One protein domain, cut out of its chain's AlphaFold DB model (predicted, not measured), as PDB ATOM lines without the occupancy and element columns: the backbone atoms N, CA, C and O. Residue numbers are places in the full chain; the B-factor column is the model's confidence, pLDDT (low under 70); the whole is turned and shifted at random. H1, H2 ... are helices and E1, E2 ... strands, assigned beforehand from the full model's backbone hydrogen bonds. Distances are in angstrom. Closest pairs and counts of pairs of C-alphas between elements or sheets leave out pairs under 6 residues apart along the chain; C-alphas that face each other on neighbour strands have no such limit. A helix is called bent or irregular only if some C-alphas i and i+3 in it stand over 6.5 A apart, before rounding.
ATOM      1  N   PRO A 280     119.187  79.358 152.118       92.62
ATOM      2  CA  PRO A 280     119.113  80.817 152.118       92.62
ATOM      3  C   PRO A 280     119.616  81.451 150.816       92.62
ATOM      4  O   PRO A 280     118.975  82.366 150.311       92.62
ATOM      5  N   VAL A 281     120.708  80.933 150.241       94.06
ATOM      6  CA  VAL A 281     121.279  81.451 148.987       94.06
ATOM      7  C   VAL A 281     120.360  81.156 147.799       94.06
ATOM      8  O   VAL A 281     120.117  82.037 146.977       94.06
ATOM      9  N   LEU A 282     119.802  79.945 147.718       94.88
ATOM     10  CA  LEU A 282     118.850  79.582 146.661       94.88
ATOM     11  C   LEU A 282     117.520  80.328 146.788       94.88
ATOM     12  O   LEU A 282     116.938  80.732 145.782       94.88
ATOM     13  N   TRP A 283     117.051  80.540 148.016       95.06
ATOM     14  CA  TRP A 283     115.869  81.343 148.297       95.06
ATOM     15  C   TRP A 283     116.070  82.792 147.846       95.06
ATOM     16  O   TRP A 283     115.226  83.340 147.143       95.06
ATOM     17  N   GLU A 284     117.212  83.397 148.172       95.81
ATOM     18  CA  GLU A 284     117.552  84.745 147.717       95.81
ATOM     19  C   GLU A 284     117.667  84.829 146.186       95.81
ATOM     20  O   GLU A 284     117.113  85.749 145.582       95.81
ATOM     21  N   ALA A 285     118.299  83.843 145.538       96.25
ATOM     22  CA  ALA A 285     118.355  83.755 144.078       96.25
ATOM     23  C   ALA A 285     116.951  83.686 143.456       96.25
ATOM     24  O   ALA A 285     116.661  84.399 142.497       96.25
ATOM     25  N   PHE A 286     116.040  82.905 144.040       95.75
ATOM     26  CA  PHE A 286     114.641  82.864 143.614       95.75
ATOM     27  C   PHE A 286     113.938  84.221 143.762       95.75
ATOM     28  O   PHE A 286     113.230  84.652 142.851       95.75
ATOM     29  N   LEU A 287     114.169  84.949 144.857       96.00
ATOM     30  CA  LEU A 287     113.627  86.302 145.013       96.00
ATOM     31  C   LEU A 287     114.193  87.278 143.972       96.00
ATOM     32  O   LEU A 287     113.450  88.117 143.465       96.00
ATOM     33  N   HIS A 288     115.476  87.162 143.617       95.94
ATOM     34  CA  HIS A 288     116.078  87.956 142.543       95.94
ATOM     35  C   HIS A 288     115.504  87.623 141.166       95.94
ATOM     36  O   HIS A 288     115.248  88.544 140.392       95.94
ATOM     37  N   TYR A 289     115.229  86.346 140.891       94.75
ATOM     38  CA  TYR A 289     114.513  85.922 139.690       94.75
ATOM     39  C   TYR A 289     113.139  86.605 139.603       94.75
ATOM     40  O   TYR A 289     112.847  87.263 138.612       94.75
ATOM     41  N   VAL A 290     112.334  86.583 140.672       93.44
ATOM     42  CA  VAL A 290     111.034  87.287 140.702       93.44
ATOM     43  C   VAL A 290     111.198  88.812 140.563       93.44
ATOM     44  O   VAL A 290     110.422  89.468 139.866       93.44
ATOM     45  N   LEU A 291     112.212  89.399 141.208       93.38
ATOM     46  CA  LEU A 291     112.490  90.837 141.132       93.38
ATOM     47  C   LEU A 291     112.925  91.299 139.748       93.38
ATOM     48  O   LEU A 291     112.632  92.451 139.416       93.38
ATOM     49  N   PHE A 292     113.603  90.445 138.977       93.19
ATOM     50  CA  PHE A 292     113.912  90.711 137.580       93.19
ATOM     51  C   PHE A 292     112.605  91.005 136.846       93.19
ATOM     52  O   PHE A 292     112.393  92.149 136.461       93.19
ATOM     53  N   PHE A 293     111.653  90.065 136.833       90.19
ATOM     54  CA  PHE A 293     110.364  90.252 136.151       90.19
ATOM     55  C   PHE A 293     109.642  91.550 136.548       90.19
ATOM     56  O   PHE A 293     109.050  92.236 135.722       90.19
ATOM     57  N   ILE A 294     109.735  91.927 137.821       89.75
ATOM     58  CA  ILE A 294     109.116  93.143 138.356       89.75
ATOM     59  C   ILE A 294     109.850  94.426 137.938       89.75
ATOM     60  O   ILE A 294     109.216  95.466 137.781       89.75
ATOM     61  N   SER A 295     111.179  94.390 137.842       90.69
ATOM     62  CA  SER A 295     112.013  95.599 137.761       90.69
ATOM     63  C   SER A 295     112.630  95.833 136.382       90.69
ATOM     64  O   SER A 295     113.124  96.935 136.136       90.69
ATOM     65  N   SER A 296     112.636  94.830 135.500       92.06
ATOM     66  CA  SER A 296     113.229  94.931 134.164       92.06
ATOM     67  C   SER A 296     112.207  95.054 133.032       92.06
ATOM     68  O   SER A 296     112.617  95.408 131.934       92.06
ATOM     69  N   ALA A 297     110.905  94.853 133.270       92.50
ATOM     70  CA  ALA A 297     109.879  95.004 132.234       92.50
ATOM     71  C   ALA A 297     109.545  96.477 131.956       92.50
ATOM     72  O   ALA A 297     109.050  97.180 132.841       92.50
ATOM     73  N   TYR A 298     109.704  96.918 130.706       91.69
ATOM     74  CA  TYR A 298     109.251  98.238 130.252       91.69
ATOM     75  C   TYR A 298     108.240  98.119 129.118       91.69
ATOM     76  O   TYR A 298     108.513  97.395 128.163       91.69
ATOM     77  N   PRO A 299     107.098  98.828 129.181       90.69
ATOM     78  CA  PRO A 299     106.108  98.793 128.117       90.69
ATOM     79  C   PRO A 299     106.664  99.478 126.870       90.69
ATOM     80  O   PRO A 299     107.194 100.589 126.944       90.69
ATOM     81  N   LEU A 300     106.492  98.842 125.718       84.62
ATOM     82  CA  LEU A 300     106.785  99.445 124.430       84.62
ATOM     83  C   LEU A 300     105.618 100.324 123.957       84.62
ATOM     84  O   LEU A 300     104.446 100.022 124.220       84.62
ATOM     85  N   PRO A 301     105.900 101.413 123.219       80.25
ATOM     86  CA  PRO A 301     104.862 102.165 122.532       80.25
ATOM     87  C   PRO A 301     104.052 101.257 121.598       80.25
ATOM     88  O   PRO A 301     104.603 100.394 120.923       80.25
ATOM     89  N   LYS A 302     102.735 101.488 121.500       72.44
ATOM     90  CA  LYS A 302     101.856 100.715 120.596       72.44
ATOM     91  C   LYS A 302     102.313 100.756 119.136       72.44
ATOM     92  O   LYS A 302     102.069  99.821 118.388       72.44
ATOM     93  N   ASN A 303     102.927 101.868 118.755       70.06
ATOM     94  CA  ASN A 303     103.440 102.164 117.429       70.06
ATOM     95  C   ASN A 303     104.929 101.823 117.293       70.06
ATOM     96  O   ASN A 303     105.623 102.500 116.540       70.06
ATOM     97  N   TYR A 304     105.439 100.869 118.073       72.56
ATOM     98  CA  TYR A 304     106.823 100.434 117.985       72.56
ATOM     99  C   TYR A 304     106.937  99.095 117.236       72.56
ATOM    100  O   TYR A 304     106.235  98.153 117.614       72.56
ATOM    101  N   PRO A 305     107.844  98.981 116.243       68.75
ATOM    102  CA  PRO A 305     108.647 100.061 115.643       68.75
ATOM    103  C   PRO A 305     107.783 101.081 114.858       68.75
ATOM    104  O   PRO A 305     106.637 100.777 114.556       68.75
ATOM    105  N   PRO A 306     108.274 102.298 114.532       69.75
ATOM    106  CA  PRO A 306     107.462 103.407 113.992       69.75
ATOM    107  C   PRO A 306     106.611 103.086 112.754       69.75
ATOM    108  O   PRO A 306     105.539 103.663 112.578       69.75
ATOM    109  N   GLU A 307     107.054 102.138 111.930       67.81
ATOM    110  CA  GLU A 307     106.314 101.566 110.794       67.81
ATOM    111  C   GLU A 307     104.976 100.903 111.187       67.81
ATOM    112  O   GLU A 307     104.091 100.727 110.356       67.81
ATOM    113  N   PHE A 308     104.776 100.622 112.476       68.69
ATOM    114  CA  PHE A 308     103.542 100.095 113.058       68.69
ATOM    115  C   PHE A 308     102.556 101.195 113.451       68.69
ATOM    116  O   PHE A 308     101.415 100.887 113.782       68.69
ATOM    117  N   ALA A 309     102.942 102.476 113.412       67.75
ATOM    118  CA  ALA A 309     102.048 103.583 113.765       67.75
ATOM    119  C   ALA A 309     100.768 103.615 112.915       67.75
ATOM    120  O   ALA A 309      99.722 104.048 113.397       67.75
ATOM    121  N   SER A 310     100.844 103.140 111.670       68.56
ATOM    122  CA  SER A 310      99.707 103.027 110.754       68.56
ATOM    123  C   SER A 310      98.843 101.786 110.989       68.56
ATOM    124  O   SER A 310      97.720 101.731 110.490       68.56
ATOM    125  N   PHE A 311      99.328 100.789 111.734       72.88
ATOM    126  CA  PHE A 311      98.601  99.553 112.001       72.88
ATOM    127  C   PHE A 311      97.876  99.623 113.353       72.88
ATOM    128  O   PHE A 311      98.486  99.572 114.419       72.88
ATOM    129  N   ASN A 312      96.544  99.712 113.319       70.38
ATOM    130  CA  ASN A 312      95.709  99.713 114.518       70.38
ATOM    131  C   ASN A 312      94.509  98.783 114.316       70.38
ATOM    132  O   ASN A 312      93.491  99.184 113.751       70.38
ATOM    133  N   CYS A 313      94.622  97.528 114.757       73.62
ATOM    134  CA  CYS A 313      93.471  96.631 114.760       73.62
ATOM    135  C   CYS A 313      92.440  97.118 115.790       73.62
ATOM    136  O   CYS A 313      92.662  97.044 116.996       73.62
ATOM    137  N   THR A 314      91.292  97.604 115.316       74.44
ATOM    138  CA  THR A 314      90.193  98.076 116.176       74.44
ATOM    139  C   THR A 314      89.172  96.986 116.505       74.44
ATOM    140  O   THR A 314      88.251  97.209 117.290       74.44
ATOM    141  N   THR A 315      89.298  95.802 115.903       80.19
ATOM    142  CA  THR A 315      88.318  94.723 116.040       80.19
ATOM    143  C   THR A 315      88.570  93.936 117.322       80.19
ATOM    144  O   THR A 315      89.461  93.094 117.382       80.19
ATOM    145  N   ALA A 316      87.733  94.153 118.341       69.25
ATOM    146  CA  ALA A 316      87.851  93.495 119.650       69.25
ATOM    147  C   ALA A 316      87.847  91.949 119.593       69.25
ATOM    148  O   ALA A 316      88.382  91.292 120.481       69.25
ATOM    149  N   LYS A 317      87.252  91.360 118.546       77.50
ATOM    150  CA  LYS A 317      87.198  89.908 118.301       77.50
ATOM    151  C   LYS A 317      88.035  89.470 117.094       77.50
ATOM    152  O   LYS A 317      87.684  88.499 116.439       77.50
ATOM    153  N   CYS A 318      89.091  90.204 116.746       80.75
ATOM    154  CA  CYS A 318      89.906  89.847 115.591       80.75
ATOM    155  C   CYS A 318      90.543  88.466 115.780       80.75
ATOM    156  O   CYS A 318      91.362  88.290 116.676       80.75
ATOM    157  N   GLU A 319      90.214  87.510 114.915       81.00
ATOM    158  CA  GLU A 319      90.773  86.153 114.956       81.00
ATOM    159  C   GLU A 319      92.280  86.121 114.683       81.00
ATOM    160  O   GLU A 319      92.954  85.202 115.117       81.00
ATOM    161  N   ILE A 320      92.847  87.138 114.029       79.12
ATOM    162  CA  ILE A 320      94.297  87.232 113.805       79.12
ATOM    163  C   ILE A 320      95.011  87.699 115.082       79.12
ATOM    164  O   ILE A 320      96.017  87.106 115.463       79.12
ATOM    165  N   CYS A 321      94.471  88.713 115.769       75.56
ATOM    166  CA  CYS A 321      95.011  89.211 117.044       75.56
ATOM    167  C   CYS A 321      94.729  88.278 118.234       75.56
ATOM    168  O   CYS A 321      95.496  88.257 119.195       75.56
ATOM    169  N   ASN A 322      93.605  87.554 118.196       66.56
ATOM    170  CA  ASN A 322      93.132  86.685 119.280       66.56
ATOM    171  C   ASN A 322      93.367  85.191 118.994       66.56
ATOM    172  O   ASN A 322      93.090  84.355 119.856       66.56
ATOM    173  N   GLY A 323      93.807  84.854 117.781       58.06
ATOM    174  CA  GLY A 323      93.916  83.491 117.275       58.06
ATOM    175  C   GLY A 323      94.907  82.659 118.066       58.06
ATOM    176  O   GLY A 323      96.069  83.020 118.225       58.06
ATOM    177  N   SER A 324      94.425  81.519 118.548       49.44
ATOM    178  CA  SER A 324      95.137  80.610 119.440       49.44
ATOM    179  C   SER A 324      96.133  79.689 118.754       49.44
ATOM    180  O   SER A 324      96.819  78.970 119.474       49.44
ATOM    181  N   GLU A 325      96.211  79.667 117.416       49.56
ATOM    182  CA  GLU A 325      97.020  78.670 116.690       49.56
ATOM    183  C   GLU A 325      98.482  78.642 117.140       49.56
ATOM    184  O   GLU A 325      99.141  77.621 116.981       49.56
ATOM    185  N   PHE A 326      98.969  79.710 117.780       51.22
ATOM    186  CA  PHE A 326     100.348  79.761 118.229       51.22
ATOM    187  C   PHE A 326     100.606  80.458 119.575       51.22
ATOM    188  O   PHE A 326     101.713  80.932 119.818       51.22
ATOM    189  N   GLY A 327      99.599  80.577 120.447       55.28
ATOM    190  CA  GLY A 327      99.782  81.116 121.807       55.28
ATOM    191  C   GLY A 327     100.050  82.628 121.924       55.28
ATOM    192  O   GLY A 327     100.020  83.156 123.032       55.28
ATOM    193  N   TRP A 328     100.226  83.345 120.811       53.22
ATOM    194  CA  TRP A 328     100.379  84.803 120.782       53.22
ATOM    195  C   TRP A 328      99.026  85.499 120.884       53.22
ATOM    196  O   TRP A 328      98.459  85.958 119.894       53.22
ATOM    197  N   ARG A 329      98.495  85.598 122.099       59.12
ATOM    198  CA  ARG A 329      97.545  86.673 122.391       59.12
ATOM    199  C   ARG A 329      98.360  87.948 122.570       59.12
ATOM    200  O   ARG A 329      99.377  87.915 123.256       59.12
ATOM    201  N   LEU A 330      97.897  89.070 122.013       63.81
ATOM    202  CA  LEU A 330      98.329  90.388 122.492       63.81
ATOM    203  C   LEU A 330      98.182  90.378 124.015       63.81
ATOM    204  O   LEU A 330      97.060  90.304 124.527       63.81
ATOM    205  N   HIS A 331      99.311  90.374 124.725       70.75
ATOM    206  CA  HIS A 331      99.304  90.301 126.176       70.75
ATOM    207  C   HIS A 331      98.445  91.435 126.723       70.75
ATOM    208  O   HIS A 331      98.468  92.566 126.217       70.75
ATOM    209  N   ILE A 332      97.660  91.147 127.759       72.88
ATOM    210  CA  ILE A 332      96.902  92.195 128.438       72.88
ATOM    211  C   ILE A 332      97.939  93.191 128.963       72.88
ATOM    212  O   ILE A 332      98.798  92.806 129.735       72.88
ATOM    213  N   GLY A 333      97.900  94.449 128.518       81.25
ATOM    214  CA  GLY A 333      98.944  95.434 128.838       81.25
ATOM    215  C   GLY A 333      99.913  95.761 127.697       81.25
ATOM    216  O   GLY A 333     100.614  96.767 127.790       81.25
ATOM    217  N   GLY A 334      99.877  95.016 126.591       83.81
ATOM    218  CA  GLY A 334     100.732  95.228 125.423       83.81
ATOM    219  C   GLY A 334     102.146  94.680 125.606       83.81
ATOM    220  O   GLY A 334     102.424  93.920 126.533       83.81
ATOM    221  N   ASP A 335     103.040  95.079 124.710       85.38
ATOM    222  CA  ASP A 335     104.352  94.448 124.583       85.38
ATOM    223  C   ASP A 335     105.383  95.136 125.459       85.38
ATOM    224  O   ASP A 335     105.259  96.322 125.774       85.38
ATOM    225  N   HIS A 336     106.382  94.366 125.875       90.56
ATOM    226  CA  HIS A 336     107.374  94.799 126.844       90.56
ATOM    227  C   HIS A 336     108.783  94.363 126.451       90.56
ATOM    228  O   HIS A 336     108.981  93.348 125.792       90.56
ATOM    229  N   VAL A 337     109.769  95.124 126.897       90.25
ATOM    230  CA  VAL A 337     111.194  94.792 126.793       90.25
ATOM    231  C   VAL A 337     111.795  94.562 128.163       90.25
ATOM    232  O   VAL A 337     111.234  95.021 129.161       90.25
ATOM    233  N   TRP A 338     112.927  93.866 128.203       91.75
ATOM    234  CA  TRP A 338     113.570  93.420 129.428       91.75
ATOM    235  C   TRP A 338     114.948  94.059 129.609       91.75
ATOM    236  O   TRP A 338     115.910  93.696 128.952       91.75
ATOM    237  N   ASP A 339     115.070  94.964 130.580       94.88
ATOM    238  CA  ASP A 339     116.339  95.597 130.949       94.88
ATOM    239  C   ASP A 339     117.223  94.666 131.795       94.88
ATOM    240  O   ASP A 339     117.054  94.548 133.012       94.88
ATOM    241  N   TYR A 340     118.210  94.035 131.165       95.06
ATOM    242  CA  TYR A 340     119.169  93.153 131.825       95.06
ATOM    243  C   TYR A 340     120.155  93.894 132.729       95.06
ATOM    244  O   TYR A 340     120.750  93.255 133.595       95.06
ATOM    245  N   SER A 341     120.273  95.226 132.634       95.56
ATOM    246  CA  SER A 341     121.187  95.993 133.497       95.56
ATOM    247  C   SER A 341     120.863  95.872 134.992       95.56
ATOM    248  O   SER A 341     121.709  96.107 135.852       95.56
ATOM    249  N   VAL A 342     119.652  95.418 135.346       94.25
ATOM    250  CA  VAL A 342     119.277  95.153 136.743       94.25
ATOM    251  C   VAL A 342     120.140  94.069 137.405       94.25
ATOM    252  O   VAL A 342     120.251  94.051 138.633       94.25
ATOM    253  N   THR A 343     120.763  93.179 136.622       95.50
ATOM    254  CA  THR A 343     121.620  92.102 137.140       95.50
ATOM    255  C   THR A 343     123.039  92.580 137.447       95.50
ATOM    256  O   THR A 343     123.722  91.933 138.235       95.50
ATOM    257  N   GLU A 344     123.464  93.745 136.938       96.12
ATOM    258  CA  GLU A 344     124.809  94.319 137.145       96.12
ATOM    259  C   GLU A 344     125.148  94.509 138.633       96.12
ATOM    260  O   GLU A 344     126.308  94.463 139.038       96.12
ATOM    261  N   THR A 345     124.123  94.698 139.470       95.31
ATOM    262  CA  THR A 345     124.271  94.929 140.918       95.31
ATOM    263  C   THR A 345     124.475  93.658 141.747       95.31
ATOM    264  O   THR A 345     124.747  93.751 142.952       95.31
ATOM    265  N   LEU A 346     124.326  92.485 141.127       96.69
ATOM    266  CA  LEU A 346     124.404  91.191 141.794       96.69
ATOM    267  C   LEU A 346     125.854  90.745 142.006       96.69
ATOM    268  O   LEU A 346     126.772  91.123 141.274       96.69
ATOM    269  N   THR A 347     126.051  89.921 143.030       97.25
ATOM    270  CA  THR A 347     127.328  89.262 143.306       97.25
ATOM    271  C   THR A 347     127.499  88.015 142.444       97.25
ATOM    272  O   THR A 347     126.526  87.386 142.024       97.25
ATOM    273  N   GLU A 348     128.741  87.581 142.246       96.75
ATOM    274  CA  GLU A 348     129.047  86.353 141.514       96.75
ATOM    275  C   GLU A 348     128.350  85.127 142.134       96.75
ATOM    276  O   GLU A 348     127.841  84.265 141.418       96.75
ATOM    277  N   THR A 349     128.270  85.054 143.466       95.94
ATOM    278  CA  THR A 349     127.548  83.980 144.165       95.94
ATOM    279  C   THR A 349     126.057  84.000 143.838       95.94
ATOM    280  O   THR A 349     125.490  82.948 143.546       95.94
ATOM    281  N   GLN A 350     125.424  85.179 143.843       96.50
ATOM    282  CA  GLN A 350     124.010  85.326 143.479       96.50
ATOM    283  C   GLN A 350     123.767  84.910 142.022       96.50
ATOM    284  O   GLN A 350     122.805  84.200 141.745       96.50
ATOM    285  N   ILE A 351     124.662  85.278 141.102       97.12
ATOM    286  CA  ILE A 351     124.572  84.919 139.679       97.12
ATOM    287  C   ILE A 351     124.737  83.411 139.457       97.12
ATOM    288  O   ILE A 351     123.951  82.799 138.732       97.12
ATOM    289  N   LYS A 352     125.703  82.771 140.128       96.25
ATOM    290  CA  LYS A 352     125.874  81.310 140.067       96.25
ATOM    291  C   LYS A 352     124.659  80.575 140.649       96.25
ATOM    292  O   LYS A 352     124.221  79.578 140.077       96.25
ATOM    293  N   ALA A 353     124.080  81.082 141.739       96.12
ATOM    294  CA  ALA A 353     122.859  80.533 142.324       96.12
ATOM    295  C   ALA A 353     121.636  80.720 141.406       96.12
ATOM    296  O   ALA A 353     120.840  79.795 141.258       96.12
ATOM    297  N   LEU A 354     121.513  81.870 140.729       95.69
ATOM    298  CA  LEU A 354     120.491  82.118 139.704       95.69
ATOM    299  C   LEU A 354     120.616  81.151 138.524       95.69
ATOM    300  O   LEU A 354     119.610  80.614 138.071       95.69
ATOM    301  N   ARG A 355     121.840  80.876 138.057       95.06
ATOM    302  CA  ARG A 355     122.091  79.856 137.028       95.06
ATOM    303  C   ARG A 355     121.643  78.473 137.489       95.06
ATOM    304  O   ARG A 355     120.958  77.773 136.752       95.06
ATOM    305  N   TYR A 356     121.992  78.082 138.714       95.25
ATOM    306  CA  TYR A 356     121.556  76.800 139.270       95.25
ATOM    307  C   TYR A 356     120.027  76.703 139.368       95.25
ATOM    308  O   TYR A 356     119.448  75.687 138.978       95.25
ATOM    309  N   LEU A 357     119.367  77.764 139.841       94.12
ATOM    310  CA  LEU A 357     117.910  77.867 139.871       94.12
ATOM    311  C   LEU A 357     117.314  77.707 138.465       94.12
ATOM    312  O   LEU A 357     116.381  76.926 138.295       94.12
ATOM    313  N   HIS A 358     117.863  78.403 137.469       92.00
ATOM    314  CA  HIS A 358     117.392  78.343 136.086       92.00
ATOM    315  C   HIS A 358     117.498  76.931 135.505       92.00
ATOM    316  O   HIS A 358     116.501  76.385 135.043       92.00
ATOM    317  N   ASN A 359     118.656  76.288 135.660       92.44
ATOM    318  CA  ASN A 359     118.861  74.907 135.229       92.44
ATOM    319  C   ASN A 359     117.923  73.931 135.959       92.44
ATOM    320  O   ASN A 359     117.450  72.964 135.372       92.44
ATOM    321  N   THR A 360     117.634  74.183 137.241       92.69
ATOM    322  CA  THR A 360     116.692  73.370 138.031       92.69
ATOM    323  C   THR A 360     115.261  73.515 137.516       92.69
ATOM    324  O   THR A 360     114.548  72.520 137.417       92.69
ATOM    325  N   MET A 361     114.844  74.738 137.183       91.62
ATOM    326  CA  MET A 361     113.543  75.030 136.580       91.62
ATOM    327  C   MET A 361     113.402  74.367 135.206       91.62
ATOM    328  O   MET A 361     112.420  73.661 134.981       91.62
ATOM    329  N   ALA A 362     114.407  74.514 134.339       89.44
ATOM    330  CA  ALA A 362     114.455  73.896 133.014       89.44
ATOM    331  C   ALA A 362     114.387  72.363 133.087       89.44
ATOM    332  O   ALA A 362     113.496  71.755 132.502       89.44
ATOM    333  N   ALA A 363     115.242  71.737 133.904       91.00
ATOM    334  CA  ALA A 363     115.279  70.281 134.079       91.00
ATOM    335  C   ALA A 363     113.977  69.684 134.640       91.00
ATOM    336  O   ALA A 363     113.780  68.471 134.598       91.00
ATOM    337  N   ARG A 364     113.113  70.518 135.222       88.94
ATOM    338  CA  ARG A 364     111.834  70.114 135.814       88.94
ATOM    339  C   ARG A 364     110.630  70.601 135.030       88.94
ATOM    340  O   ARG A 364     109.516  70.342 135.468       88.94
ATOM    341  N   GLU A 365     110.855  71.315 133.931       88.31
ATOM    342  CA  GLU A 365     109.801  71.928 133.125       88.31
ATOM    343  C   GLU A 365     108.889  72.851 133.965       88.31
ATOM    344  O   GLU A 365     107.688  72.970 133.728       88.31
ATOM    345  N   VAL A 366     109.462  73.521 134.976       86.06
ATOM    346  CA  VAL A 366     108.754  74.479 135.838       86.06
ATOM    347  C   VAL A 366     109.171  75.890 135.450       86.06
ATOM    348  O   VAL A 366     110.265  76.325 135.791       86.06
ATOM    349  N   GLN A 367     108.286  76.629 134.784       84.25
ATOM    350  CA  GLN A 367     108.517  78.026 134.410       84.25
ATOM    351  C   GLN A 367     107.455  78.922 135.057       84.25
ATOM    352  O   GLN A 367     106.343  79.028 134.537       84.25
ATOM    353  N   PRO A 368     107.762  79.568 136.200       83.00
ATOM    354  CA  PRO A 368     106.784  80.383 136.916       83.00
ATOM    355  C   PRO A 368     106.224  81.530 136.076       83.00
ATOM    356  O   PRO A 368     105.045  81.866 136.169       83.00
ATOM    357  N   PHE A 369     107.079  82.110 135.236       83.69
ATOM    358  CA  PHE A 369     106.712  83.150 134.295       83.69
ATOM    359  C   PHE A 369     106.987  82.643 132.881       83.69
ATOM    360  O   PHE A 369     108.116  82.271 132.561       83.69
ATOM    361  N   ARG A 370     105.958  82.644 132.034       77.25
ATOM    362  CA  ARG A 370     106.100  82.446 130.596       77.25
ATOM    363  C   ARG A 370     106.733  83.680 129.987       77.25
ATOM    364  O   ARG A 370     106.270  84.804 130.203       77.25
ATOM    365  N   TYR A 371     107.753  83.450 129.177       74.00
ATOM    366  CA  TYR A 371     108.245  84.486 128.295       74.00
ATOM    367  C   TYR A 371     107.197  84.747 127.201       74.00
ATOM    368  O   TYR A 371     106.646  83.789 126.659       74.00
ATOM    369  N   PRO A 372     106.867  86.012 126.897       68.44
ATOM    370  CA  PRO A 372     105.856  86.333 125.887       68.44
ATOM    371  C   PRO A 372     106.296  85.980 124.458       68.44
ATOM    372  O   PRO A 372     105.452  85.896 123.570       68.44
ATOM    373  N   TYR A 373     107.601  85.805 124.223       71.69
ATOM    374  CA  TYR A 373     108.175  85.621 122.891       71.69
ATOM    375  C   TYR A 373     108.641  84.167 122.684       71.69
ATOM    376  O   TYR A 373     109.062  83.495 123.625       71.69
ATOM    377  N   ARG A 374     108.484  83.640 121.467       59.72
ATOM    378  CA  ARG A 374     108.483  82.195 121.176       59.72
ATOM    379  C   ARG A 374     109.857  81.540 121.248       59.72
ATOM    380  O   ARG A 374     109.927  80.362 121.582       59.72
ATOM    381  N   ILE A 375     110.918  82.261 120.880       51.91
ATOM    382  CA  ILE A 375     112.245  81.664 120.613       51.91
ATOM    383  C   ILE A 375     113.319  82.221 121.555       51.91
ATOM    384  O   ILE A 375     114.511  82.049 121.322       51.91
ATOM    385  N   ALA A 376     112.939  82.825 122.683       50.50
ATOM    386  CA  ALA A 376     113.889  82.897 123.785       50.50
ATOM    387  C   ALA A 376     114.084  81.473 124.327       50.50
ATOM    388  O   ALA A 376     113.427  81.059 125.281       50.50
ATOM    389  N   ALA A 377     114.961  80.709 123.673       49.28
ATOM    390  CA  ALA A 377     115.650  79.586 124.274       49.28
ATOM    391  C   ALA A 377     116.082  80.047 125.669       49.28
ATOM    392  O   ALA A 377     116.869  80.980 125.775       49.28
ATOM    393  N   GLU A 378     115.440  79.485 126.696       63.28
ATOM    394  CA  GLU A 378     115.710  79.685 128.120       63.28
ATOM    395  C   GLU A 378     116.291  81.067 128.454       63.28
ATOM    396  O   GLU A 378     117.511  81.223 128.543       63.28
ATOM    397  N   GLN A 379     115.428  82.081 128.629       69.19
ATOM    398  CA  GLN A 379     115.862  83.433 128.990       69.19
ATOM    399  C   GLN A 379     116.886  83.369 130.130       69.19
ATOM    400  O   GLN A 379     116.560  83.062 131.277       69.19
ATOM    401  N   SER A 380     118.148  83.654 129.816       82.31
ATOM    402  CA  SER A 380     119.203  83.556 130.809       82.31
ATOM    403  C   SER A 380     119.334  84.878 131.553       82.31
ATOM    404  O   SER A 380     119.890  85.853 131.052       82.31
ATOM    405  N   PHE A 381     118.867  84.897 132.798       85.12
ATOM    406  CA  PHE A 381     119.020  86.046 133.703       85.12
ATOM    407  C   PHE A 381     120.469  86.260 134.165       85.12
ATOM    408  O   PHE A 381     120.770  87.270 134.797       85.12
ATOM    409  N   HIS A 382     121.365  85.309 133.885       92.00
ATOM    410  CA  HIS A 382     122.772  85.367 134.279       92.00
ATOM    411  C   HIS A 382     123.718  85.643 133.104       92.00
ATOM    412  O   HIS A 382     124.793  86.188 133.336       92.00
ATOM    413  N   ALA A 383     123.341  85.308 131.864       92.25
ATOM    414  CA  ALA A 383     124.247  85.372 130.719       92.25
ATOM    415  C   ALA A 383     124.771  86.787 130.450       92.25
ATOM    416  O   ALA A 383     125.964  86.944 130.217       92.25
ATOM    417  N   TYR A 384     123.937  87.826 130.578       94.19
ATOM    418  CA  TYR A 384     124.418  89.205 130.454       94.19
ATOM    419  C   TYR A 384     125.537  89.525 131.455       94.19
ATOM    420  O   TYR A 384     126.558  90.103 131.089       94.19
ATOM    421  N   TRP A 385     125.367  89.110 132.712       95.88
ATOM    422  CA  TRP A 385     126.367  89.344 133.749       95.88
ATOM    423  C   TRP A 385     127.670  88.592 133.457       95.88
ATOM    424  O   TRP A 385     128.748  89.138 133.669       95.88
ATOM    425  N   ASP A 386     127.574  87.363 132.937       93.81
ATOM    426  CA  ASP A 386     128.734  86.567 132.522       93.81
ATOM    427  C   ASP A 386     129.526  87.263 131.408       93.81
ATOM    428  O   ASP A 386     130.743  87.379 131.514       93.81
ATOM    429  N   VAL A 387     128.837  87.795 130.393       92.69
ATOM    430  CA  VAL A 387     129.480  88.567 129.318       92.69
ATOM    431  C   VAL A 387     130.106  89.843 129.869       92.69
ATOM    432  O   VAL A 387     131.249  90.156 129.557       92.69
ATOM    433  N   LEU A 388     129.391  90.581 130.719       94.06
ATOM    434  CA  LEU A 388     129.897  91.825 131.296       94.06
ATOM    435  C   LEU A 388     131.134  91.595 132.176       94.06
ATOM    436  O   LEU A 388     132.038  92.431 132.203       94.06
ATOM    437  N   LYS A 389     131.198  90.455 132.874       95.00
ATOM    438  CA  LYS A 389     132.352  90.057 133.684       95.00
ATOM    439  C   LYS A 389     133.633  89.936 132.856       95.00
ATOM    440  O   LYS A 389     134.690  90.252 133.396       95.00
ATOM    441  N   ASP A 390     133.559  89.549 131.583       93.06
ATOM    442  CA  ASP A 390     134.737  89.441 130.707       93.06
ATOM    443  C   ASP A 390     135.384  90.809 130.407       93.06
ATOM    444  O   ASP A 390     136.574  90.877 130.099       93.06
ATOM    445  N   TYR A 391     134.626  91.901 130.564       93.12
ATOM    446  CA  TYR A 391     135.087  93.289 130.413       93.12
ATOM    447  C   TYR A 391     135.299  94.006 131.758       93.12
ATOM    448  O   TYR A 391     135.697  95.167 131.799       93.12
ATOM    449  N   GLY A 392     134.996  93.342 132.876       93.06
ATOM    450  CA  GLY A 392     135.034  93.919 134.216       93.06
ATOM    451  C   GLY A 392     135.981  93.184 135.160       93.06
ATOM    452  O   GLY A 392     136.665  92.226 134.807       93.06
ATOM    453  N   LYS A 393     136.013  93.627 136.419       95.25
ATOM    454  CA  LYS A 393     136.682  92.902 137.509       95.25
ATOM    455  C   LYS A 393     135.672  92.562 138.587       95.25
ATOM    456  O   LYS A 393     134.826  93.383 138.917       95.25
ATOM    457  N   VAL A 394     135.776  91.367 139.157       97.44
ATOM    458  CA  VAL A 394     134.979  90.977 140.324       97.44
ATOM    459  C   VAL A 394     135.765  91.331 141.581       97.44
ATOM    460  O   VAL A 394     136.899  90.885 141.751       97.44
ATOM    461  N   ASP A 395     135.169  92.128 142.462       97.12
ATOM    462  CA  ASP A 395     135.725  92.425 143.775       97.12
ATOM    463  C   ASP A 395     135.813  91.123 144.597       97.12
ATOM    464  O   ASP A 395     134.793  90.458 144.796       97.12
ATOM    465  N   PRO A 396     136.998  90.733 145.096       95.94
ATOM    466  CA  PRO A 396     137.178  89.440 145.753       95.94
ATOM    467  C   PRO A 396     136.493  89.341 147.125       95.94
ATOM    468  O   PRO A 396     136.330  88.235 147.635       95.94
ATOM    469  N   VAL A 397     136.110  90.466 147.741       95.56
ATOM    470  CA  VAL A 397     135.488  90.505 149.074       95.56
ATOM    471  C   VAL A 397     133.968  90.489 148.959       95.56
ATOM    472  O   VAL A 397     133.288  89.716 149.630       95.56
ATOM    473  N   THR A 398     133.425  91.357 148.113       96.69
ATOM    474  CA  THR A 398     131.981  91.537 147.942       96.69
ATOM    475  C   THR A 398     131.402  90.641 146.851       96.69
ATOM    476  O   THR A 398     130.191  90.428 146.820       96.69
ATOM    477  N   GLY A 399     132.239  90.137 145.941       96.81
ATOM    478  CA  GLY A 399     131.828  89.373 144.767       96.81
ATOM    479  C   GLY A 399     131.110  90.204 143.702       96.81
ATOM    480  O   GLY A 399     130.558  89.621 142.775       96.81
ATOM    481  N   LYS A 400     131.049  91.535 143.830       97.25
ATOM    482  CA  LYS A 400     130.376  92.425 142.870       97.25
ATOM    483  C   LYS A 400     131.295  92.796 141.715       97.25
ATOM    484  O   LYS A 400     132.513  92.806 141.875       97.25
ATOM    485  N   LEU A 401     130.713  93.160 140.574       96.69
ATOM    486  CA  LEU A 401     131.468  93.798 139.499       96.69
ATOM    487  C   LEU A 401     131.928  95.200 139.926       96.69
ATOM    488  O   LEU A 401     131.167  95.967 140.519       96.69
ATOM    489  N   VAL A 402     133.181  95.515 139.616       95.94
ATOM    490  CA  VAL A 402     133.829  96.816 139.804       95.94
ATOM    491  C   VAL A 402     133.967  97.483 138.440       95.94
ATOM    492  O   VAL A 402     134.135  96.797 137.433       95.94
ATOM    493  N   ASP A 403     133.883  98.815 138.414       95.06
ATOM    494  CA  ASP A 403     134.012  99.630 137.198       95.06
ATOM    495  C   ASP A 403     133.007  99.255 136.090       95.06
ATOM    496  O   ASP A 403     133.327  99.267 134.903       95.06
ATOM    497  N   VAL A 404     131.761  98.952 136.479       95.75
ATOM    498  CA  VAL A 404     130.668  98.529 135.578       95.75
ATOM    499  C   VAL A 404     130.491  99.468 134.379       95.75
ATOM    500  O   VAL A 404     130.339  99.005 133.253       95.75
ATOM    501  N   ASP A 405     130.576 100.786 134.584       95.25
ATOM    502  CA  ASP A 405     130.459 101.765 133.494       95.25
ATOM    503  C   ASP A 405     131.578 101.630 132.453       95.25
ATOM    504  O   ASP A 405     131.345 101.827 131.259       95.25
ATOM    505  N   GLN A 406     132.797 101.305 132.893       95.31
ATOM    506  CA  GLN A 406     133.930 101.082 131.999       95.31
ATOM    507  C   GLN A 406     133.760  99.762 131.244       95.31
ATOM    508  O   GLN A 406     133.879  99.756 130.021       95.31
ATOM    509  N   ALA A 407     133.366  98.692 131.940       94.31
ATOM    510  CA  ALA A 407     133.060  97.403 131.324       94.31
ATOM    511  C   ALA A 407     131.968  97.534 130.244       94.31
ATOM    512  O   ALA A 407     132.109  97.008 129.143       94.31
ATOM    513  N   ARG A 408     130.915  98.323 130.507       93.50
ATOM    514  CA  ARG A 408     129.864  98.634 129.522       93.50
ATOM    515  C   ARG A 408     130.403  99.395 128.316       93.50
ATOM    516  O   ARG A 408     130.049  99.067 127.188       93.50
ATOM    517  N   LYS A 409     131.242 100.414 128.531       93.19
ATOM    518  CA  LYS A 409     131.853 101.179 127.431       93.19
ATOM    519  C   LYS A 409     132.715 100.294 126.539       93.19
ATOM    520  O   LYS A 409     132.674 100.463 125.328       93.19
ATOM    521  N   GLU A 410     133.471  99.371 127.119       92.06
ATOM    522  CA  GLU A 410     134.308  98.438 126.363       92.06
ATOM    523  C   GLU A 410     133.458  97.411 125.611       92.06
ATOM    524  O   GLU A 410     133.613  97.265 124.398       92.06
ATOM    525  N   MET A 411     132.495  96.788 126.296       91.00
ATOM    526  CA  MET A 411     131.579  95.804 125.716       91.00
ATOM    527  C   MET A 411     130.782  96.379 124.538       91.00
ATOM    528  O   MET A 411     130.732  95.769 123.473       91.00
ATOM    529  N   PHE A 412     130.165  97.554 124.705       91.00
ATOM    530  CA  PHE A 412     129.306  98.160 123.679       91.00
ATOM    531  C   PHE A 412     130.054  99.089 122.707       91.00
ATOM    532  O   PHE A 412     129.487  99.480 121.689       91.00
ATOM    533  N   GLY A 413     131.297  99.476 123.010       87.19
ATOM    534  CA  GLY A 413     132.128 100.348 122.171       87.19
ATOM    535  C   GLY A 413     133.112  99.604 121.265       87.19
ATOM    536  O   GLY A 413     133.660 100.206 120.341       87.19
ATOM    537  N   SER A 414     133.347  98.311 121.506       75.62
ATOM    538  CA  SER A 414     134.216  97.494 120.662       75.62
ATOM    539  C   SER A 414     133.597  97.280 119.277       75.62
ATOM    540  O   SER A 414     132.524  96.701 119.133       75.62
ATOM    541  N   SER A 415     134.302  97.716 118.228       66.25
ATOM    542  CA  SER A 415     133.937  97.422 116.836       66.25
ATOM    543  C   SER A 415     134.262  95.981 116.427       66.25
ATOM    544  O   SER A 415     133.899  95.561 115.328       66.25
ATOM    545  N   GLN A 416     134.980  95.222 117.265       59.09
ATOM    546  CA  GLN A 416     135.255  93.816 116.997       59.09
ATOM    547  C   GLN A 416     133.970  93.011 117.210       59.09
ATOM    548  O   GLN A 416     133.494  92.868 118.333       59.09
ATOM    549  N   MET A 417     133.421  92.480 116.111       47.44
ATOM    550  CA  MET A 417     132.391  91.437 116.111       47.44
ATOM    551  C   MET A 417     132.940  90.178 116.785       47.44
ATOM    552  O   MET A 417     133.392  89.249 116.123       47.44
ATOM    553  N   THR A 418     132.942  90.142 118.109       51.19
ATOM    554  CA  THR A 418     133.082  88.887 118.838       51.19
ATOM    555  C   THR A 418     131.701  88.246 118.967       51.19
ATOM    556  O   THR A 418     130.669  88.905 118.819       51.19
ATOM    557  N   HIS A 419     131.670  86.942 119.232       50.41
ATOM    558  CA  HIS A 419     130.473  86.099 119.361       50.41
ATOM    559  C   HIS A 419     129.501  86.508 120.501       50.41
ATOM    560  O   HIS A 419     128.618  85.742 120.867       50.41
ATOM    561  N   TYR A 420     129.645  87.720 121.048       53.50
ATOM    562  CA  TYR A 420     128.955  88.261 122.219       53.50
ATOM    563  C   TYR A 420     127.978  89.405 121.898       53.50
ATOM    564  O   TYR A 420     127.528  90.097 122.810       53.50
ATOM    565  N   LYS A 421     127.580  89.588 120.629       66.50
ATOM    566  CA  LYS A 421     126.519  90.544 120.242       66.50
ATOM    567  C   LYS A 421     125.128  90.218 120.809       66.50
ATOM    568  O   LYS A 421     124.211  90.988 120.590       66.50
ATOM    569  N   ALA A 422     124.973  89.154 121.599       83.69
ATOM    570  CA  ALA A 422     123.701  88.761 122.205       83.69
ATOM    571  C   ALA A 422     123.009  89.872 123.019       83.69
ATOM    572  O   ALA A 422     121.816  89.758 123.264       83.69
ATOM    573  N   TYR A 423     123.712  90.941 123.421       90.81
ATOM    574  CA  TYR A 423     123.122  92.070 124.139       90.81
ATOM    575  C   TYR A 423     123.452  93.417 123.504       90.81
ATOM    576  O   TYR A 423     124.594  93.667 123.118       90.81
ATOM    577  N   TRP A 424     122.479  94.327 123.506       90.00
ATOM    578  CA  TRP A 424     122.633  95.706 123.042       90.00
ATOM    579  C   TRP A 424     122.229  96.720 124.097       90.00
ATOM    580  O   TRP A 424     121.295  96.508 124.870       90.00
ATOM    581  N   GLN A 425     122.879  97.880 124.054       92.50
ATOM    582  CA  GLN A 425     122.472  99.049 124.814       92.50
ATOM    583  C   GLN A 425     121.654  99.990 123.927       92.50
ATOM    584  O   GLN A 425     122.121 100.415 122.870       92.50
ATOM    585  N   LYS A 426     120.449 100.362 124.366       89.94
ATOM    586  CA  LYS A 426     119.574 101.274 123.613       89.94
ATOM    587  C   LYS A 426     118.834 102.249 124.514       89.94
ATOM    588  O   LYS A 426     118.495 101.926 125.650       89.94
ATOM    589  N   GLU A 427     118.568 103.438 123.984       92.56
ATOM    590  CA  GLU A 427     117.689 104.416 124.619       92.56
ATOM    591  C   GLU A 427     116.245 104.159 124.177       92.56
ATOM    592  O   GLU A 427     115.940 104.147 122.985       92.56
ATOM    593  N   ILE A 428     115.354 103.963 125.143       89.31
ATOM    594  CA  ILE A 428     113.919 103.810 124.919       89.31
ATOM    595  C   ILE A 428     113.144 104.894 125.666       89.31
ATOM    596  O   ILE A 428     113.574 105.391 126.708       89.31
ATOM    597  N   GLU A 429     111.977 105.260 125.141       89.94
ATOM    598  CA  GLU A 429     111.007 106.076 125.867       89.94
ATOM    599  C   GLU A 429     110.092 105.153 126.677       89.94
ATOM    600  O   GLU A 429     109.379 104.329 126.108       89.94
ATOM    601  N   VAL A 430     110.106 105.302 127.999       87.75
ATOM    602  CA  VAL A 430     109.260 104.534 128.916       87.75
ATOM    603  C   VAL A 430     108.195 105.430 129.531       87.75
ATOM    604  O   VAL A 430     108.453 106.573 129.916       87.75
ATOM    605  N   GLU A 431     106.979 104.902 129.627       85.12
ATOM    606  CA  GLU A 431     105.888 105.516 130.380       85.12
ATOM    607  C   GLU A 431     106.078 105.177 131.865       85.12
ATOM    608  O   GLU A 431     106.112 104.007 132.245       85.12
ATOM    609  N   THR A 432     106.237 106.187 132.718       85.31
ATOM    610  CA  THR A 432     106.279 105.992 134.167       85.31
ATOM    611  C   THR A 432     104.897 105.635 134.698       85.31
ATOM    612  O   THR A 432     103.869 105.854 134.061       85.31
ATOM    613  N   ALA A 433     104.863 105.164 135.939       83.06
ATOM    614  CA  ALA A 433     103.639 104.997 136.707       83.06
ATOM    615  C   ALA A 433     102.694 106.217 136.699       83.06
ATOM    616  O   ALA A 433     101.476 106.059 136.675       83.06
ATOM    617  N   SER A 434     103.250 107.433 136.700       84.44
ATOM    618  CA  SER A 434     102.488 108.685 136.643       84.44
ATOM    619  C   SER A 434     102.018 109.066 135.231       84.44
ATOM    620  O   SER A 434     101.472 110.151 135.047       84.44
ATOM    621  N   GLY A 435     102.262 108.219 134.226       84.62
ATOM    622  CA  GLY A 435     101.983 108.490 132.814       84.62
ATOM    623  C   GLY A 435     102.990 109.436 132.150       84.62
ATOM    624  O   GLY A 435     102.833 109.797 130.984       84.62
ATOM    625  N   LYS A 436     104.039 109.861 132.868       87.88
ATOM    626  CA  LYS A 436     105.089 110.717 132.309       87.88
ATOM    627  C   LYS A 436     106.002 109.876 131.424       87.88
ATOM    628  O   LYS A 436     106.460 108.814 131.821       87.88
ATOM    629  N   LYS A 437     106.333 110.382 130.243       89.25
ATOM    630  CA  LYS A 437     107.355 109.778 129.386       89.25
ATOM    631  C   LYS A 437     108.748 110.175 129.867       89.25
ATOM    632  O   LYS A 437     108.995 111.350 130.152       89.25
ATOM    633  N   MET A 438     109.653 109.212 129.963       91.88
ATOM    634  CA  MET A 438     111.066 109.462 130.234       91.88
ATOM    635  C   MET A 438     111.949 108.594 129.346       91.88
ATOM    636  O   MET A 438     111.603 107.459 129.036       91.88
ATOM    637  N   LYS A 439     113.100 109.130 128.951       93.12
ATOM    638  CA  LYS A 439     114.127 108.358 128.256       93.12
ATOM    639  C   LYS A 439     114.891 107.506 129.256       93.12
ATOM    640  O   LYS A 439     115.214 107.973 130.351       93.12
ATOM    641  N   ARG A 440     115.172 106.265 128.879       92.31
ATOM    642  CA  ARG A 440     115.954 105.327 129.673       92.31
ATOM    643  C   ARG A 440     116.868 104.515 128.775       92.31
ATOM    644  O   ARG A 440     116.426 103.978 127.766       92.31
ATOM    645  N   THR A 441     118.121 104.391 129.185       94.38
ATOM    646  CA  THR A 441     119.063 103.452 128.585       94.38
ATOM    647  C   THR A 441     118.867 102.085 129.222       94.38
ATOM    648  O   THR A 441     118.991 101.965 130.440       94.38
ATOM    649  N   ILE A 442     118.561 101.078 128.412       94.56
ATOM    650  CA  ILE A 442     118.408  99.687 128.848       94.56
ATOM    651  C   ILE A 442     119.431  98.793 128.152       94.56
ATOM    652  O   ILE A 442     119.973  99.168 127.107       94.56
ATOM    653  N   VAL A 443     119.665  97.616 128.728       94.50
ATOM    654  CA  VAL A 443     120.383  96.523 128.068       94.50
ATOM    655  C   VAL A 443     119.378  95.443 127.689       94.50
ATOM    656  O   VAL A 443     118.710  94.924 128.572       94.50
ATOM    657  N   GLU A 444     119.271  95.110 126.408       91.06
ATOM    658  CA  GLU A 444     118.323  94.112 125.895       91.06
ATOM    659  C   GLU A 444     119.062  92.941 125.253       91.06
ATOM    660  O   GLU A 444     120.103  93.144 124.631       91.06
ATOM    661  N   ASP A 445     118.483  91.749 125.345       90.38
ATOM    662  CA  ASP A 445     118.867  90.593 124.539       90.38
ATOM    663  C   ASP A 445     118.476  90.802 123.057       90.38
ATOM    664  O   ASP A 445     117.308  91.029 122.725       90.38
ATOM    665  N   GLN A 446     119.463  90.761 122.160       87.38
ATOM    666  CA  GLN A 446     119.294  90.970 120.721       87.38
ATOM    667  C   GLN A 446     118.330  89.943 120.113       87.38
ATOM    668  O   GLN A 446     117.437  90.320 119.356       87.38
ATOM    669  N   MET A 447     118.464  88.663 120.464       84.12
ATOM    670  CA  MET A 447     117.641  87.603 119.876       84.12
ATOM    671  C   MET A 447     116.183  87.736 120.306       84.12
ATOM    672  O   MET A 447     115.275  87.563 119.489       84.12
ATOM    673  N   ALA A 448     115.955  88.066 121.579       84.19
ATOM    674  CA  ALA A 448     114.617  88.346 122.090       84.19
ATOM    675  C   ALA A 448     113.971  89.538 121.376       84.19
ATOM    676  O   ALA A 448     112.786  89.517 121.038       84.19
ATOM    677  N   TRP A 449     114.762  90.577 121.123       85.56
ATOM    678  CA  TRP A 449     114.306  91.754 120.410       85.56
ATOM    679  C   TRP A 449     113.941  91.460 118.955       85.56
ATOM    680  O   TRP A 449     112.871  91.858 118.499       85.56
ATOM    681  N   GLU A 450     114.799  90.751 118.229       85.19
ATOM    682  CA  GLU A 450     114.536  90.338 116.850       85.19
ATOM    683  C   GLU A 450     113.306  89.435 116.750       85.19
ATOM    684  O   GLU A 450     112.525  89.586 115.811       85.19
ATOM    685  N   ASP A 451     113.084  88.555 117.737       82.62
ATOM    686  CA  ASP A 451     111.871  87.725 117.824       82.62
ATOM    687  C   ASP A 451     110.622  88.594 117.879       82.62
ATOM    688  O   ASP A 451     109.691  88.439 117.089       82.62
ATOM    689  N   PHE A 452     110.640  89.556 118.798       84.00
ATOM    690  CA  PHE A 452     109.558  90.502 118.980       84.00
ATOM    691  C   PHE A 452     109.282  91.288 117.687       84.00
ATOM    692  O   PHE A 452     108.127  91.387 117.269       84.00
ATOM    693  N   ILE A 453     110.321  91.811 117.021       85.06
ATOM    694  CA  ILE A 453     110.174  92.565 115.766       85.06
ATOM    695  C   ILE A 453     109.618  91.679 114.648       85.06
ATOM    696  O   ILE A 453     108.717  92.105 113.919       85.06
ATOM    697  N   TRP A 454     110.130  90.457 114.501       85.25
ATOM    698  CA  TRP A 454     109.691  89.533 113.462       85.25
ATOM    699  C   TRP A 454     108.226  89.117 113.659       85.25
ATOM    700  O   TRP A 454     107.423  89.271 112.739       85.25
ATOM    701  N   GLU A 455     107.825  88.711 114.866       82.19
ATOM    702  CA  GLU A 455     106.431  88.331 115.159       82.19
ATOM    703  C   GLU A 455     105.468  89.504 114.967       82.19
ATOM    704  O   GLU A 455     104.355  89.349 114.455       82.19
ATOM    705  N   ARG A 456     105.913  90.717 115.300       81.44
ATOM    706  CA  ARG A 456     105.167  91.939 115.010       81.44
ATOM    707  C   ARG A 456     104.962  92.128 113.504       81.44
ATOM    708  O   ARG A 456     103.832  92.384 113.078       81.44
ATOM    709  N   LYS A 457     106.003  91.965 112.682       85.38
ATOM    710  CA  LYS A 457     105.888  92.065 111.215       85.38
ATOM    711  C   LYS A 457     104.943  91.000 110.653       85.38
ATOM    712  O   LYS A 457     104.089  91.325 109.827       85.38
ATOM    713  N   GLU A 458     105.016  89.773 111.160       86.62
ATOM    714  CA  GLU A 458     104.105  88.691 110.768       86.62
ATOM    715  C   GLU A 458     102.648  88.975 111.154       86.62
ATOM    716  O   GLU A 458     101.732  88.675 110.383       86.62
ATOM    717  N   LEU A 459     102.400  89.609 112.304       82.50
ATOM    718  CA  LEU A 459     101.054  90.038 112.691       82.50
ATOM    719  C   LEU A 459     100.461  91.018 111.665       82.50
ATOM    720  O   LEU A 459      99.328  90.825 111.221       82.50
ATOM    721  N   ILE A 460     101.221  92.041 111.254       84.62
ATOM    722  CA  ILE A 460     100.784  92.998 110.222       84.62
ATOM    723  C   ILE A 460     100.525  92.285 108.899       84.62
ATOM    724  O   ILE A 460      99.477  92.487 108.286       84.62
ATOM    725  N   ARG A 461     101.469  91.445 108.469       87.94
ATOM    726  CA  ARG A 461     101.386  90.688 107.220       87.94
ATOM    727  C   ARG A 461     100.086  89.881 107.146       87.94
ATOM    728  O   ARG A 461      99.345  89.986 106.170       87.94
ATOM    729  N   ARG A 462      99.739  89.167 108.219       87.19
ATOM    730  CA  ARG A 462      98.482  88.406 108.309       87.19
ATOM    731  C   ARG A 462      97.251  89.301 108.240       87.19
ATOM    732  O   ARG A 462      96.277  88.961 107.577       87.19
ATOM    733  N   HIS A 463      97.294  90.473 108.869       85.50
ATOM    734  CA  HIS A 463      96.218  91.459 108.764       85.50
ATOM    735  C   HIS A 463      96.012  92.024 107.355       85.50
ATOM    736  O   HIS A 463      94.918  92.489 107.044       85.50
ATOM    737  N   GLN A 464      97.036  91.965 106.507       88.50
ATOM    738  CA  GLN A 464      96.953  92.304 105.087       88.50
ATOM    739  C   GLN A 464      96.437  91.132 104.229       88.50
ATOM    740  O   GLN A 464      96.369  91.257 103.010       88.50
ATOM    741  N   GLY A 465      96.063  90.004 104.845       89.81
ATOM    742  CA  GLY A 465      95.583  88.803 104.156       89.81
ATOM    743  C   GLY A 465      96.696  87.933 103.572       89.81
ATOM    744  O   GLY A 465      96.408  87.023 102.802       89.81
ATOM    745  N   LEU A 466      97.958  88.206 103.916       91.75
ATOM    746  CA  LEU A 466      99.102  87.422 103.464       91.75
ATOM    747  C   LEU A 466      99.361  86.247 104.420       91.75
ATOM    748  O   LEU A 466      99.190  86.367 105.635       91.75
ATOM    749  N   GLU A 467      99.817  85.120 103.875       90.38
ATOM    750  CA  GLU A 467     100.215  83.957 104.676       90.38
ATOM    751  C   GLU A 467     101.466  84.254 105.518       90.38
ATOM    752  O   GLU A 467     102.336  85.033 105.110       90.38
ATOM    753  N   ARG A 468     101.548  83.625 106.700       87.12
ATOM    754  CA  ARG A 468     102.706  83.719 107.601       87.12
ATOM    755  C   ARG A 468     103.934  83.132 106.906       87.12
ATOM    756  O   ARG A 468     103.850  82.054 106.323       87.12
ATOM    757  N   ARG A 469     105.069  83.821 107.004       90.44
ATOM    758  CA  ARG A 469     106.349  83.303 106.509       90.44
ATOM    759  C   ARG A 469     106.829  82.121 107.364       90.44
ATOM    760  O   ARG A 469     106.558  82.092 108.569       90.44
ATOM    761  N   PRO A 470     107.516  81.128 106.778       87.81
ATOM    762  CA  PRO A 470     108.102  80.042 107.550       87.81
ATOM    763  C   PRO A 470     109.177  80.565 108.516       87.81
ATOM    764  O   PRO A 470     109.824  81.576 108.266       87.81
ATOM    765  N   GLU A 471     109.370  79.876 109.644       81.94
ATOM    766  CA  GLU A 471     110.196  80.386 110.753       81.94
ATOM    767  C   GLU A 471     111.678  80.569 110.398       81.94
ATOM    768  O   GLU A 471     112.338  81.418 110.986       81.94
ATOM    769  N   TRP A 472     112.208  79.815 109.432       82.12
ATOM    770  CA  TRP A 472     113.606  79.932 109.008       82.12
ATOM    771  C   TRP A 472     113.902  81.243 108.261       82.12
ATOM    772  O   TRP A 472     115.006  81.762 108.398       82.12
ATOM    773  N   GLU A 473     112.908  81.850 107.594       85.81
ATOM    774  CA  GLU A 473     113.052  83.163 106.931       85.81
ATOM    775  C   GLU A 473     113.301  84.300 107.933       85.81
ATOM    776  O   GLU A 473     113.706  85.397 107.560       85.81
ATOM    777  N   ARG A 474     113.090  84.052 109.231       77.75
ATOM    778  CA  ARG A 474     113.407  85.009 110.291       77.75
ATOM    779  C   ARG A 474     114.872  85.444 110.286       77.75
ATOM    780  O   ARG A 474     115.147  86.587 110.640       77.75
ATOM    781  N   PHE A 475     115.787  84.539 109.944       73.69
ATOM    782  CA  PHE A 475     117.231  84.776 110.023       73.69
ATOM    783  C   PHE A 475     117.854  85.158 108.674       73.69
ATOM    784  O   PHE A 475     119.063  85.350 108.603       73.69
ATOM    785  N   GLU A 476     117.054  85.256 107.609       68.94
ATOM    786  CA  GLU A 476     117.542  85.504 106.243       68.94
ATOM    787  C   GLU A 476     117.413  86.968 105.793       68.94
ATOM    788  O   GLU A 476     118.026  87.361 104.805       68.94
TER     789      GLU A 476
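This is residues 280 to 476 of the 479 residues of the protein "MYND-type zinc finger protein samB" of Ascobolus immersus RN42 (UniProt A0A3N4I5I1). What is the main picture? Helices H1, H3, H4, H5 and H6, mostly crossed where they touch, cluster at one end, and the long helix H7 runs off to the other. Between them lie the bent hairpin of E3 and E4 and the small strand pair E1 and E2; H2 packs on the far end of H7, and residues 413 to 419 stick out. What are the parts and the size? The printed part has 197 residues, mixed helices and strands, with named elements in the order H1 E1 H2 E2 H3 H4 H5 H6 E3 E4 H7 H8 and two antiparallel sheets of two strands, E1 - E2 and E3 - E4. It is compact, with a radius of gyration of the C-alphas of 18.6 A and spans of 59 by 40 by 39 A.

Which elements come first? H1, residues 280 to 296, is 23.6 A long and begins with C-alpha 280 at (119.113, 80.817, 152.118); E1 is 297 to 299, H2 319 to 322 and E2 336 to 338. H3, 340 to 345, is only just irregular, with C-alphas 342 and 345 6.51 A apart, and H4, 348 to 363, is 22.4 A long. Which follow? H5 is residues 383 to 390 and H6 404 to 413. E3, 423 to 431, bends by 62 degrees at residue 427, and E4, 437 to 445, by 61 degrees at residue 441. H7, 446 to 463, is 26.0 A long, and H8, 471 to 475, ends with C-alpha 475 at (117.231, 84.776, 110.023).

How do the helices stand? H1 touches H4, about perpendicular at 85 degrees, through residues 350 to 357 of H4 alone, the closest C-alphas being Ala 285 and Leu 354, 5.1 A. H3 touches H5 at a steep tilt of 54 degrees, C-alphas Glu 344 and Trp 385 closest at 6.2 A, and H5 touches H6, C-alphas Leu 388 and Ala 407 closest at 6.4 A. H2 touches H7 through residues 459 to 463 of H7 alone, C-alphas Ile 320 and His 463 closest at 6.9 A, while H8 is close to H7 but not clearly touching. How are the strands paired? N 298 and O 337 of E1 and E2 are 2.9 A apart, and N 428 and O 440 of the hairpin E3 and E4 2.8 A, both within hydrogen-bond range. What of the helix backbones? Every O i to N i+4 pair is within hydrogen-bond range in H4, H6 and H7, against 12 of 13 in H1, 3 of 4 in H5, 0 of 2 in H3 and 0 of 1 in H8; O i to N i+3 gives 2 of 3 in H3 and 2 of 2 in H8, and H2 is too short for an O i to N i+4 pair.

How far does it reach? The two C-alphas farthest apart, Val 397 and Gly 465, are 60.1 A apart, and the printed part has no cut. Which links are long? They are E1 to H2, H2 to E2, H4 to H5 and H5 to H6. Where is confidence low? Mean pLDDT of the printed part is 84.3, with 31 residues under 70, among them 322 to 330 and 415 to 421.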